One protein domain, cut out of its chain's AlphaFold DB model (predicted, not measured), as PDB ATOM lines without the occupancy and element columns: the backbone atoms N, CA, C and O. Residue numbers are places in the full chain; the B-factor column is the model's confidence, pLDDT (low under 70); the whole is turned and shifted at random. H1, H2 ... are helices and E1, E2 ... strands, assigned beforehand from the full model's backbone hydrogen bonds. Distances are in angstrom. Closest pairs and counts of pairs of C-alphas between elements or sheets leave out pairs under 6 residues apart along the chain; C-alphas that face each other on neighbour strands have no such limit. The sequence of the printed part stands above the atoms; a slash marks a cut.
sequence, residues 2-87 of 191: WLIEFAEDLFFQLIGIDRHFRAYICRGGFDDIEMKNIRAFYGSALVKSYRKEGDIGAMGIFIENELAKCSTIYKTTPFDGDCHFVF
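What this domain is: This is residues 2 to 87 of the 191 residues of an uncharacterized protein of Parastrongyloides trichosuri (UniProt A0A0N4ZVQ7). A small, twisted sheet of four strands has H1 over one face and H2 over the other, with the short H3 on the same face as H1; from this body the hairpin of E2 and E3 reaches away as an arm, and its tip, residues 34 to 39, sticks out. The far end of H1 and the turn after it, residues 13 to 18, stick out as well. The printed part has 86 residues, with three named helices and six named strands in the order H1, E1, E2, E3, H2, E4, H3, E5, E6, a mixed class of helices and strands. The mixed sheet runs E1, E4, E6, E5, and E2 and E3 make a second, antiparallel one. The whole is only just compact, close to loose, with a radius of gyration of the C-alphas of 14.0 A and spans of 42 by 32 by 25 A.

Where its parts are: H1, residues 2 to 15, begins at C-alpha 2 (17.060, 4.249, -4.735) and is 20.3 A long. E1 is residues 22 to 25, E2 residues 31 to 34 and E3 residues 39 to 42. H2, residues 44 to 55, is 16.8 A long, from C-alpha 44 at (23.493, 10.301, 13.769). E4, residues 60 to 64, is 13.6 A long. H3 is residues 65 to 68, E5 residues 76 to 78, and E6, residues 83 to 86, ends at C-alpha 86 (8.767, -2.734, 2.889).

How they stand to each other: E1 and E4 are parallel neighbours, with N 25 and O 62 2.8 A apart, within hydrogen-bond range. E4 and E6 are antiparallel, with N 84 and O 63 at 2.8 A, and so are the hairpin E5 and E6, with N 85 and O 77 at 2.8 A. E4, H3 and E5 form a split strand-helix-strand unit, E6 standing between its two strands, with a right-handed crossover. H1 is on the sheet at a height of 9.7 A, over E4 and along the strands, at 6 degrees to E4 on the local plane; its closest C-alphas to E4 are those of Ala 7 and Ile 61, 7.4 A. H2, on the opposite face at 8.4 A, is over E1 and only just over E4, where 3 of its C-alphas fall, and runs slantwise, at 37 degrees to E1 on the local plane; the C-alphas of Tyr 24 and Ser 49 are the closest of E1 and H2, 5.8 A. H3, on the same face as H1 at a height of 7.0 A, is only just over E6, on which 3 of its C-alphas fall. The hairpin E2 and E3 has N 31 and O 42 at 2.8 A; both its strands are apart from E4. Every O i to N i+4 pair is within range in H1 and H2; H3 is too short for one.

The domain as a whole: The two farthest C-alphas, of Lys 36 and Thr 77, are 43.0 A apart. The printed part has no cut and no long link. The mean pLDDT of the printed part is 94.3, and no printed residue is under 70.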
ATOM      1  N   TRP A   2      15.760   4.893  -4.446       84.62
ATOM      2  CA  TRP A   2      17.060   4.249  -4.735       84.62
ATOM      3  C   TRP A   2      17.630   3.329  -3.638       84.62
ATOM      4  O   TRP A   2      18.180   2.279  -3.936       84.62
ATOM      5  N   LEU A   3      17.483   3.689  -2.357       91.94
ATOM      6  CA  LEU A   3      17.960   2.844  -1.251       91.94
ATOM      7  C   LEU A   3      17.150   1.551  -1.074       91.94
ATOM      8  O   LEU A   3      17.702   0.564  -0.602       91.94
ATOM      9  N   ILE A   4      15.857   1.561  -1.426       94.56
ATOM     10  CA  ILE A   4      15.029   0.350  -1.383       94.56
ATOM     11  C   ILE A   4      15.421  -0.563  -2.542       94.56
ATOM     12  O   ILE A   4      15.638  -1.736  -2.299       94.56
ATOM     13  N   GLU A   5      15.589  -0.021  -3.751       93.31
ATOM     14  CA  GLU A   5      16.033  -0.780  -4.934       93.31
ATOM     15  C   GLU A   5      17.405  -1.428  -4.714       93.31
ATOM     16  O   GLU A   5      17.579  -2.613  -4.967       93.31
ATOM     17  N   PHE A   6      18.365  -0.681  -4.160       93.69
ATOM     18  CA  PHE A   6      19.675  -1.236  -3.810       93.69
ATOM     19  C   PHE A   6      19.565  -2.385  -2.800       93.69
ATOM     20  O   PHE A   6      20.237  -3.407  -2.919       93.69
ATOM     21  N   ALA A   7      18.714  -2.221  -1.786       94.75
ATOM     22  CA  ALA A   7      18.499  -3.264  -0.798       94.75
ATOM     23  C   ALA A   7      17.680  -4.444  -1.362       94.75
ATOM     24  O   ALA A   7      17.918  -5.569  -0.944       94.75
ATOM     25  N   GLU A   8      16.768  -4.231  -2.314       94.62
ATOM     26  CA  GLU A   8      16.054  -5.285  -3.050       94.62
ATOM     27  C   GLU A   8      17.028  -6.123  -3.890       94.62
ATOM     28  O   GLU A   8      17.003  -7.347  -3.809       94.62
ATOM     29  N   ASP A   9      17.934  -5.482  -4.629       94.25
ATOM     30  CA  ASP A   9      18.965  -6.168  -5.417       94.25
ATOM     31  C   ASP A   9      19.859  -7.047  -4.527       94.25
ATOM     32  O   ASP A   9      19.975  -8.256  -4.741       94.25
ATOM     33  N   LEU A  10      20.395  -6.481  -3.437       94.94
ATOM     34  CA  LEU A  10      21.181  -7.248  -2.467       94.94
ATOM     35  C   LEU A  10      20.362  -8.376  -1.819       94.94
ATOM     36  O   LEU A  10      20.888  -9.454  -1.546       94.94
ATOM     37  N   PHE A  11      19.079  -8.135  -1.546       95.00
ATOM     38  CA  PHE A  11      18.168  -9.140  -1.009       95.00
ATOM     39  C   PHE A  11      18.050 -10.331  -1.954       95.00
ATOM     40  O   PHE A  11      18.269 -11.462  -1.517       95.00
ATOM     41  N   PHE A  12      17.795 -10.096  -3.241       94.06
ATOM     42  CA  PHE A  12      17.628 -11.175  -4.206       94.06
ATOM     43  C   PHE A  12      18.923 -11.946  -4.494       94.06
ATOM     44  O   PHE A  12      18.879 -13.174  -4.603       94.06
ATOM     45  N   GLN A  13      20.077 -11.274  -4.499       93.50
ATOM     46  CA  GLN A  13      21.391 -11.926  -4.628       93.50
ATOM     47  C   GLN A  13      21.679 -12.924  -3.493       93.50
ATOM     48  O   GLN A  13      22.357 -13.933  -3.687       93.50
ATOM     49  N   LEU A  14      21.158 -12.672  -2.287       94.56
ATOM     50  CA  LEU A  14      21.444 -13.480  -1.099       94.56
ATOM     51  C   LEU A  14      20.488 -14.670  -0.897       94.56
ATOM     52  O   LEU A  14      20.825 -15.598  -0.152       94.56
ATOM     53  N   ILE A  15      19.336 -14.692  -1.581       92.94
ATOM     54  CA  ILE A  15      18.328 -15.766  -1.462       92.94
ATOM     55  C   ILE A  15      18.920 -17.134  -1.796       92.94
ATOM     56  O   ILE A  15      18.667 -18.106  -1.078       92.94
ATOM     57  N   GLY A  16      19.730 -17.207  -2.857       87.81
ATOM     58  CA  GLY A  16      20.307 -18.453  -3.361       87.81
ATOM     59  C   GLY A  16      21.197 -19.193  -2.361       87.81
ATOM     60  O   GLY A  16      21.329 -20.412  -2.426       87.81
ATOM     61  N   ILE A  17      21.767 -18.469  -1.397       92.62
ATOM     62  CA  ILE A  17      22.637 -19.018  -0.349       92.62
ATOM     63  C   ILE A  17      21.976 -19.007   1.038       92.62
ATOM     64  O   ILE A  17      22.672 -19.125   2.049       92.62
ATOM     65  N   ASP A  18      20.645 -18.856   1.094       94.62
ATOM     66  CA  ASP A  18      19.841 -18.824   2.328       94.62
ATOM     67  C   ASP A  18      20.380 -17.791   3.343       94.62
ATOM     68  O   ASP A  18      20.467 -18.025   4.554       94.62
ATOM     69  N   ARG A  19      20.816 -16.628   2.831       93.75
ATOM     70  CA  ARG A  19      21.270 -15.496   3.643       93.75
ATOM     71  C   ARG A  19      20.211 -14.409   3.646       93.75
ATOM     72  O   ARG A  19      19.731 -13.966   2.613       93.75
ATOM     73  N   HIS A  20      19.894 -13.951   4.847       93.44
ATOM     74  CA  HIS A  20      18.835 -12.983   5.097       93.44
ATOM     75  C   HIS A  20      19.399 -11.852   5.948       93.44
ATOM     76  O   HIS A  20      20.189 -12.099   6.865       93.44
ATOM     77  N   PHE A  21      18.974 -10.618   5.692       93.62
ATOM     78  CA  PHE A  21      19.399  -9.456   6.470       93.62
ATOM     79  C   PHE A  21      18.214  -8.619   6.950       93.62
ATOM     80  O   PHE A  21      17.058  -8.837   6.583       93.62
ATOM     81  N   ARG A  22      18.533  -7.663   7.822       94.50
ATOM     82  CA  ARG A  22      17.664  -6.550   8.182       94.50
ATOM     83  C   ARG A  22      18.308  -5.271   7.685       94.50
ATOM     84  O   ARG A  22      19.479  -5.034   7.973       94.50
ATOM     85  N   ALA A  23      17.561  -4.468   6.945       95.38
ATOM     86  CA  ALA A  23      17.982  -3.124   6.579       95.38
ATOM     87  C   ALA A  23      17.008  -2.115   7.166       95.38
ATOM     88  O   ALA A  23      15.798  -2.312   7.102       95.38
ATOM     89  N   TYR A  24      17.537  -1.025   7.709       96.88
ATOM     90  CA  TYR A  24      16.734   0.084   8.200       96.88
ATOM     91  C   TYR A  24      17.126   1.370   7.479       96.88
ATOM     92  O   TYR A  24      18.247   1.864   7.612       96.88
ATOM     93  N   ILE A  25      16.190   1.903   6.702       95.75
ATOM     94  CA  ILE A  25      16.336   3.132   5.933       95.75
ATOM     95  C   ILE A  25      15.809   4.283   6.785       95.75
ATOM     96  O   ILE A  25      14.612   4.381   7.056       95.75
ATOM     97  N   CYS A  26      16.705   5.180   7.177       95.31
ATOM     98  CA  CYS A  26      16.372   6.345   7.985       95.31
ATOM     99  C   CYS A  26      17.018   7.615   7.460       95.31
ATOM    100  O   CYS A  26      17.985   7.581   6.695       95.31
ATOM    101  N   ARG A  27      16.512   8.748   7.941       93.50
ATOM    102  CA  ARG A  27      17.095  10.058   7.668       93.50
ATOM    103  C   ARG A  27      17.908  10.535   8.867       93.50
ATOM    104  O   ARG A  27      17.503  10.391  10.019       93.50
ATOM    105  N   GLY A  28      19.048  11.149   8.581       93.50
ATOM    106  CA  GLY A  28      19.921  11.755   9.579       93.50
ATOM    107  C   GLY A  28      21.170  12.338   8.933       93.50
ATOM    108  O   GLY A  28      21.393  12.160   7.736       93.50
ATOM    109  N   GLY A  29      21.971  13.038   9.731       94.06
ATOM    110  CA  GLY A  29      23.288  13.488   9.293       94.06
ATOM    111  C   GLY A  29      24.250  12.306   9.248       94.06
ATOM    112  O   GLY A  29      24.278  11.493  10.180       94.06
ATOM    113  N   PHE A  30      25.023  12.221   8.175       93.38
ATOM    114  CA  PHE A  30      26.198  11.371   8.093       93.38
ATOM    115  C   PHE A  30      27.278  12.107   7.306       93.38
ATOM    116  O   PHE A  30      26.969  12.829   6.360       93.38
ATOM    117  N   ASP A  31      28.515  11.910   7.726       93.62
ATOM    118  CA  ASP A  31      29.716  12.430   7.100       93.62
ATOM    119  C   ASP A  31      30.660  11.261   6.828       93.62
ATOM    120  O   ASP A  31      30.534  10.166   7.399       93.62
ATOM    121  N   ASP A  32      31.628  11.506   5.959       94.44
ATOM    122  CA  ASP A  32      32.698  10.571   5.688       94.44
ATOM    123  C   ASP A  32      34.065  11.228   5.868       94.44
ATOM    124  O   ASP A  32      34.243  12.432   5.685       94.44
ATOM    125  N   ILE A  33      35.038  10.412   6.260       94.44
ATOM    126  CA  ILE A  33      36.438  10.798   6.341       94.44
ATOM    127  C   ILE A  33      37.282   9.779   5.586       94.44
ATOM    128  O   ILE A  33      37.245   8.572   5.850       94.44
ATOM    129  N   GLU A  34      38.060  10.277   4.633       94.88
ATOM    130  CA  GLU A  34      39.051   9.482   3.926       94.88
ATOM    131  C   GLU A  34      40.310   9.359   4.796       94.88
ATOM    132  O   GLU A  34      41.003  10.333   5.088       94.88
ATOM    133  N   MET A  35      40.582   8.142   5.260       91.81
ATOM    134  CA  MET A  35      41.797   7.783   5.983       91.81
ATOM    135  C   MET A  35      42.745   7.047   5.036       91.81
ATOM    136  O   MET A  35      42.333   6.516   4.011       91.81
ATOM    137  N   LYS A  36      44.023   6.932   5.418       90.50
ATOM    138  CA  LYS A  36      45.100   6.389   4.568       90.50
ATOM    139  C   LYS A  36      44.759   5.089   3.813       90.50
ATOM    140  O   LYS A  36      45.242   4.913   2.704       90.50
ATOM    141  N   ASN A  37      43.972   4.192   4.417       93.12
ATOM    142  CA  ASN A  37      43.607   2.895   3.829       93.12
ATOM    143  C   ASN A  37      42.097   2.596   3.851       93.12
ATOM    144  O   ASN A  37      41.692   1.548   3.358       93.12
ATOM    145  N   ILE A  38      41.279   3.442   4.485       91.62
ATOM    146  CA  ILE A  38      39.841   3.197   4.652       91.62
ATOM    147  C   ILE A  38      39.073   4.504   4.493       91.62
ATOM    148  O   ILE A  38      39.529   5.550   4.948       91.62
ATOM    149  N   ARG A  39      37.875   4.434   3.919       92.81
ATOM    150  CA  ARG A  39      36.890   5.510   4.015       92.81
ATOM    151  C   ARG A  39      35.952   5.176   5.168       92.81
ATOM    152  O   ARG A  39      35.288   4.142   5.132       92.81
ATOM    153  N   ALA A  40      35.959   5.992   6.215       90.56
ATOM    154  CA  ALA A  40      35.118   5.784   7.387       90.56
ATOM    155  C   ALA A  40      33.885   6.686   7.311       90.56
ATOM    156  O   ALA A  40      33.989   7.841   6.913       90.56
ATOM    157  N   PHE A  41      32.732   6.164   7.725       92.31
ATOM    158  CA  PHE A  41      31.469   6.899   7.768       92.31
ATOM    159  C   PHE A  41      31.013   7.030   9.221       92.31
ATOM    160  O   PHE A  41      31.102   6.069   9.991       92.31
ATOM    161  N   TYR A  42      30.525   8.204   9.610       92.88
ATOM    162  CA  TYR A  42      30.022   8.462  10.960       92.88
ATOM    163  C   TYR A  42      28.844   9.438  10.923       92.88
ATOM    164  O   TYR A  42      28.641  10.160   9.956       92.88
ATOM    165  N   GLY A  43      28.026   9.446  11.976       95.19
ATOM    166  CA  GLY A  43      26.906  10.378  12.085       95.19
ATOM    167  C   GLY A  43      25.691   9.799  12.793       95.19
ATOM    168  O   GLY A  43      25.625   8.610  13.117       95.19
ATOM    169  N   SER A  44      24.709  10.663  13.040       95.19
ATOM    170  CA  SER A  44      23.493  10.301  13.769       95.19
ATOM    171  C   SER A  44      22.646   9.273  13.021       95.19
ATOM    172  O   SER A  44      22.050   8.414  13.668       95.19
ATOM    173  N   ALA A  45      22.646   9.293  11.682       94.81
ATOM    174  CA  ALA A  45      21.924   8.307  10.875       94.81
ATOM    175  C   ALA A  45      22.476   6.881  11.075       94.81
ATOM    176  O   ALA A  45      21.707   5.929  11.209       94.81
ATOM    177  N   LEU A  46      23.802   6.728  11.168       94.06
ATOM    178  CA  LEU A  46      24.446   5.426  11.380       94.06
ATOM    179  C   LEU A  46      24.194   4.886  12.791       94.06
ATOM    180  O   LEU A  46      23.879   3.712  12.963       94.06
ATOM    181  N   VAL A  47      24.252   5.749  13.810       94.62
ATOM    182  CA  VAL A  47      23.920   5.350  15.190       94.62
ATOM    183  C   VAL A  47      22.448   4.956  15.307       94.62
ATOM    184  O   VAL A  47      22.122   3.956  15.947       94.62
ATOM    185  N   LYS A  48      21.555   5.738  14.694       95.25
ATOM    186  CA  LYS A  48      20.114   5.479  14.691       95.25
ATOM    187  C   LYS A  48      19.788   4.154  14.013       95.25
ATOM    188  O   LYS A  48      19.064   3.351  14.594       95.25
ATOM    189  N   SER A  49      20.345   3.917  12.827       94.62
ATOM    190  CA  SER A  49      20.117   2.673  12.092       94.62
ATOM    191  C   SER A  49      20.668   1.454  12.813       94.62
ATOM    192  O   SER A  49      19.942   0.476  12.942       94.62
ATOM    193  N   TYR A  50      21.875   1.538  13.378       94.62
ATOM    194  CA  TYR A  50      22.439   0.460  14.192       94.62
ATOM    195  C   TYR A  50      21.546   0.100  15.388       94.62
ATOM    196  O   TYR A  50      21.270  -1.071  15.634       94.62
ATOM    197  N   ARG A  51      21.061   1.106  16.129       95.19
ATOM    198  CA  ARG A  51      20.178   0.870  17.280       95.19
ATOM    199  C   ARG A  51      18.849   0.258  16.847       95.19
ATOM    200  O   ARG A  51      18.452  -0.760  17.400       95.19
ATOM    201  N   LYS A  52      18.203   0.842  15.835       95.81
ATOM    202  CA  LYS A  52      16.885   0.387  15.386       95.81
ATOM    203  C   LYS A  52      16.929  -1.012  14.773       95.81
ATOM    204  O   LYS A  52      16.047  -1.812  15.053       95.81
ATOM    205  N   GLU A  53      17.953  -1.334  13.984       94.31
ATOM    206  CA  GLU A  53      18.138  -2.679  13.421       94.31
ATOM    207  C   GLU A  53      18.216  -3.755  14.516       94.31
ATOM    208  O   GLU A  53      17.620  -4.824  14.361       94.31
ATOM    209  N   GLY A  54      18.877  -3.451  15.638       92.75
ATOM    210  CA  GLY A  54      18.982  -4.353  16.786       92.75
ATOM    211  C   GLY A  54      17.645  -4.657  17.475       92.75
ATOM    212  O   GLY A  54      17.469  -5.761  18.006       92.75
ATOM    213  N   ASP A  55      16.702  -3.714  17.419       94.56
ATOM    214  CA  ASP A  55      15.367  -3.826  18.018       94.56
ATOM    215  C   ASP A  55      14.359  -4.531  17.097       94.56
ATOM    216  O   ASP A  55      13.356  -5.077  17.562       94.56
ATOM    217  N   ILE A  56      14.629  -4.575  15.789       96.00
ATOM    218  CA  ILE A  56      13.725  -5.177  14.812       96.00
ATOM    219  C   ILE A  56      13.693  -6.708  14.965       96.00
ATOM    220  O   ILE A  56      14.681  -7.441  14.807       96.00
ATOM    221  N   GLY A  57      12.488  -7.200  15.250       95.69
ATOM    222  CA  GLY A  57      12.181  -8.609  15.470       95.69
ATOM    223  C   GLY A  57      11.870  -9.417  14.211       95.69
ATOM    224  O   GLY A  57      11.478 -10.564  14.364       95.69
ATOM    225  N   ALA A  58      12.019  -8.868  13.005       97.12
ATOM    226  CA  ALA A  58      11.723  -9.534  11.730       97.12
ATOM    227  C   ALA A  58      12.860  -9.325  10.717       97.12
ATOM    228  O   ALA A  58      13.631  -8.386  10.836       97.12
ATOM    229  N   MET A  59      12.997 -10.202   9.731       96.31
ATOM    230  CA  MET A  59      13.911 -10.046   8.589       96.31
ATOM    231  C   MET A  59      13.288  -9.168   7.497       96.31
ATOM    232  O   MET A  59      12.063  -9.123   7.393       96.31
ATOM    233  N   GLY A  60      14.120  -8.515   6.679       96.12
ATOM    234  CA  GLY A  60      13.685  -7.704   5.537       96.12
ATOM    235  C   GLY A  60      14.103  -6.235   5.614       96.12
ATOM    236  O   GLY A  60      15.043  -5.864   6.321       96.12
ATOM    237  N   ILE A  61      13.410  -5.392   4.853       97.31
ATOM    238  CA  ILE A  61      13.711  -3.963   4.736       97.31
ATOM    239  C   ILE A  61      12.659  -3.164   5.493       97.31
ATOM    240  O   ILE A  61      11.456  -3.374   5.341       97.31
ATOM    241  N   PHE A  62      13.134  -2.213   6.282       97.69
ATOM    242  CA  PHE A  62      12.329  -1.339   7.111       97.69
ATOM    243  C   PHE A  62      12.666   0.105   6.775       97.69
ATOM    244  O   PHE A  62      13.821   0.444   6.516       97.69
ATOM    245  N   ILE A  63      11.662   0.970   6.780       97.38
ATOM    246  CA  ILE A  63      11.819   2.387   6.472       97.38
ATOM    247  C   ILE A  63      11.178   3.226   7.567       97.38
ATOM    248  O   ILE A  63      10.088   2.928   8.044       97.38
ATOM    249  N   GLU A  64      11.874   4.273   7.993       96.56
ATOM    250  CA  GLU A  64      11.363   5.221   8.974       96.56
ATOM    251  C   GLU A  64      10.016   5.827   8.538       96.56
ATOM    252  O   GLU A  64       9.834   6.154   7.362       96.56
ATOM    253  N   ASN A  65       9.095   6.032   9.487       95.81
ATOM    254  CA  ASN A  65       7.739   6.541   9.226       95.81
ATOM    255  C   ASN A  65       7.718   7.800   8.349       95.81
ATOM    256  O   ASN A  65       6.942   7.900   7.399       95.81
ATOM    257  N   GLU A  66       8.605   8.759   8.628       93.38
ATOM    258  CA  GLU A  66       8.684  10.007   7.860       93.38
ATOM    259  C   GLU A  66       9.039   9.789   6.384       93.38
ATOM    260  O   GLU A  66       8.701  10.624   5.541       93.38
ATOM    261  N   LEU A  67       9.725   8.686   6.075       94.69
ATOM    262  CA  LEU A  67      10.190   8.322   4.743       94.69
ATOM    263  C   LEU A  67       9.258   7.330   4.038       94.69
ATOM    264  O   LEU A  67       9.338   7.215   2.817       94.69
ATOM    265  N   ALA A  68       8.357   6.653   4.756       93.56
ATOM    266  CA  ALA A  68       7.422   5.688   4.172       93.56
ATOM    267  C   ALA A  68       6.576   6.313   3.045       93.56
ATOM    268  O   ALA A  68       6.403   5.715   1.986       93.56
ATOM    269  N   LYS A  69       6.162   7.579   3.208       90.56
ATOM    270  CA  LYS A  69       5.445   8.365   2.181       90.56
ATOM    271  C   LYS A  69       6.243   8.614   0.894       90.56
ATOM    272  O   LYS A  69       5.672   9.004  -0.118       90.56
ATOM    273  N   CYS A  70       7.563   8.438   0.935       89.38
ATOM    274  CA  CYS A  70       8.443   8.554  -0.225       89.38
ATOM    275  C   CYS A  70       8.610   7.217  -0.970       89.38
ATOM    276  O   CYS A  70       9.328   7.171  -1.971       89.38
ATOM    277  N   SER A  71       7.992   6.132  -0.490       90.81
ATOM    278  CA  SER A  71       7.907   4.863  -1.208       90.81
ATOM    279  C   SER A  71       6.708   4.884  -2.155       90.81
ATOM    280  O   SER A  71       5.584   4.603  -1.755       90.81
ATOM    281  N   THR A  72       6.939   5.255  -3.413       87.00
ATOM    282  CA  THR A  72       5.892   5.288  -4.449       87.00
ATOM    283  C   THR A  72       5.746   3.968  -5.203       87.00
ATOM    284  O   THR A  72       4.699   3.724  -5.792       87.00
ATOM    285  N   ILE A  73       6.790   3.134  -5.203       90.06
ATOM    286  CA  ILE A  73       6.842   1.864  -5.945       90.06
ATOM    287  C   ILE A  73       6.549   0.677  -5.024       90.06
ATOM    288  O   ILE A  73       5.757  -0.198  -5.366       90.06
ATOM    289  N   TYR A  74       7.171   0.645  -3.845       94.19
ATOM    290  CA  TYR A  74       7.035  -0.476  -2.919       94.19
ATOM    291  C   TYR A  74       5.870  -0.241  -1.970       94.19
ATOM    292  O   TYR A  74       5.794   0.804  -1.312       94.19
ATOM    293  N   LYS A  75       5.001  -1.249  -1.853       95.06
ATOM    294  CA  LYS A  75       4.007  -1.299  -0.782       95.06
ATOM    295  C   LYS A  75       4.734  -1.334   0.558       95.06
ATOM    296  O   LYS A  75       5.785  -1.961   0.701       95.06
ATOM    297  N   THR A  76       4.158  -0.659   1.542       97.00
ATOM    298  CA  THR A  76       4.665  -0.676   2.913       97.00
ATOM    299  C   THR A  76       3.513  -0.885   3.880       97.00
ATOM    300  O   THR A  76       2.384  -0.496   3.586       97.00
ATOM    301  N   THR A  77       3.797  -1.476   5.036       97.00
ATOM    302  CA  THR A  77       2.840  -1.591   6.144       97.00
ATOM    303  C   THR A  77       3.497  -1.107   7.434       97.00
ATOM    304  O   THR A  77       4.700  -1.337   7.595       97.00
ATOM    305  N   PRO A  78       2.781  -0.420   8.342       97.56
ATOM    306  CA  PRO A  78       3.315  -0.113   9.664       97.56
ATOM    307  C   PRO A  78       3.828  -1.388  10.345       97.56
ATOM    308  O   PRO A  78       3.127  -2.396  10.381       97.56
ATOM    309  N   PHE A  79       5.054  -1.347  10.864       97.44
ATOM    310  CA  PHE A  79       5.656  -2.471  11.587       97.44
ATOM    311  C   PHE A  79       5.661  -2.210  13.094       97.44
ATOM    312  O   PHE A  79       5.276  -3.068  13.883       97.44
ATOM    313  N   ASP A  80       6.060  -1.001  13.490       95.56
ATOM    314  CA  ASP A  80       5.988  -0.524  14.868       95.56
ATOM    315  C   ASP A  80       5.762   0.997  14.914       95.56
ATOM    316  O   ASP A  80       5.423   1.624  13.910       95.56
ATOM    317  N   GLY A  81       5.924   1.602  16.094       95.56
ATOM    318  CA  GLY A  81       5.726   3.039  16.291       95.56
ATOM    319  C   GLY A  81       6.700   3.944  15.526       95.56
ATOM    320  O   GLY A  81       6.404   5.126  15.375       95.56
ATOM    321  N   ASP A  82       7.813   3.416  15.005       95.81
ATOM    322  CA  ASP A  82       8.877   4.208  14.376       95.81
ATOM    323  C   ASP A  82       9.085   3.891  12.887       95.81
ATOM    324  O   ASP A  82       9.744   4.667  12.177       95.81
ATOM    325  N   CYS A  83       8.605   2.740  12.404       97.38
ATOM    326  CA  CYS A  83       8.893   2.299  11.044       97.38
ATOM    327  C   CYS A  83       7.814   1.447  10.371       97.38
ATOM    328  O   CYS A  83       6.944   0.844  11.001       97.38
ATOM    329  N   HIS A  84       7.938   1.371   9.048       98.31
ATOM    330  CA  HIS A  84       7.186   0.483   8.178       98.31
ATOM    331  C   HIS A  84       8.070  -0.663   7.684       98.31
ATOM    332  O   HIS A  84       9.257  -0.471   7.419       98.31
ATOM    333  N   PHE A  85       7.462  -1.827   7.475       98.19
ATOM    334  CA  PHE A  85       8.020  -2.901   6.663       98.19
ATOM    335  C   PHE A  85       7.813  -2.598   5.174       98.19
ATOM    336  O   PHE A  85       6.764  -2.076   4.786       98.19
ATOM    337  N   VAL A  86       8.798  -2.935   4.343       97.75
ATOM    338  CA  VAL A  86       8.767  -2.734   2.889       97.75
ATOM    339  C   VAL A  86       8.640  -4.081   2.177       97.75
ATOM    340  O   VAL A  86       9.500  -4.952   2.314       97.75
ATOM    341  N   PHE A  87       7.594  -4.239   1.365       97.12
ATOM    342  CA  PHE A  87       7.382  -5.447   0.568       97.12
ATOM    343  C   PHE A  87       8.247  -5.414  -0.697       97.12
ATOM    344  O   PHE A  87       7.874  -4.795  -1.694       97.12
TER     345      PHE A  87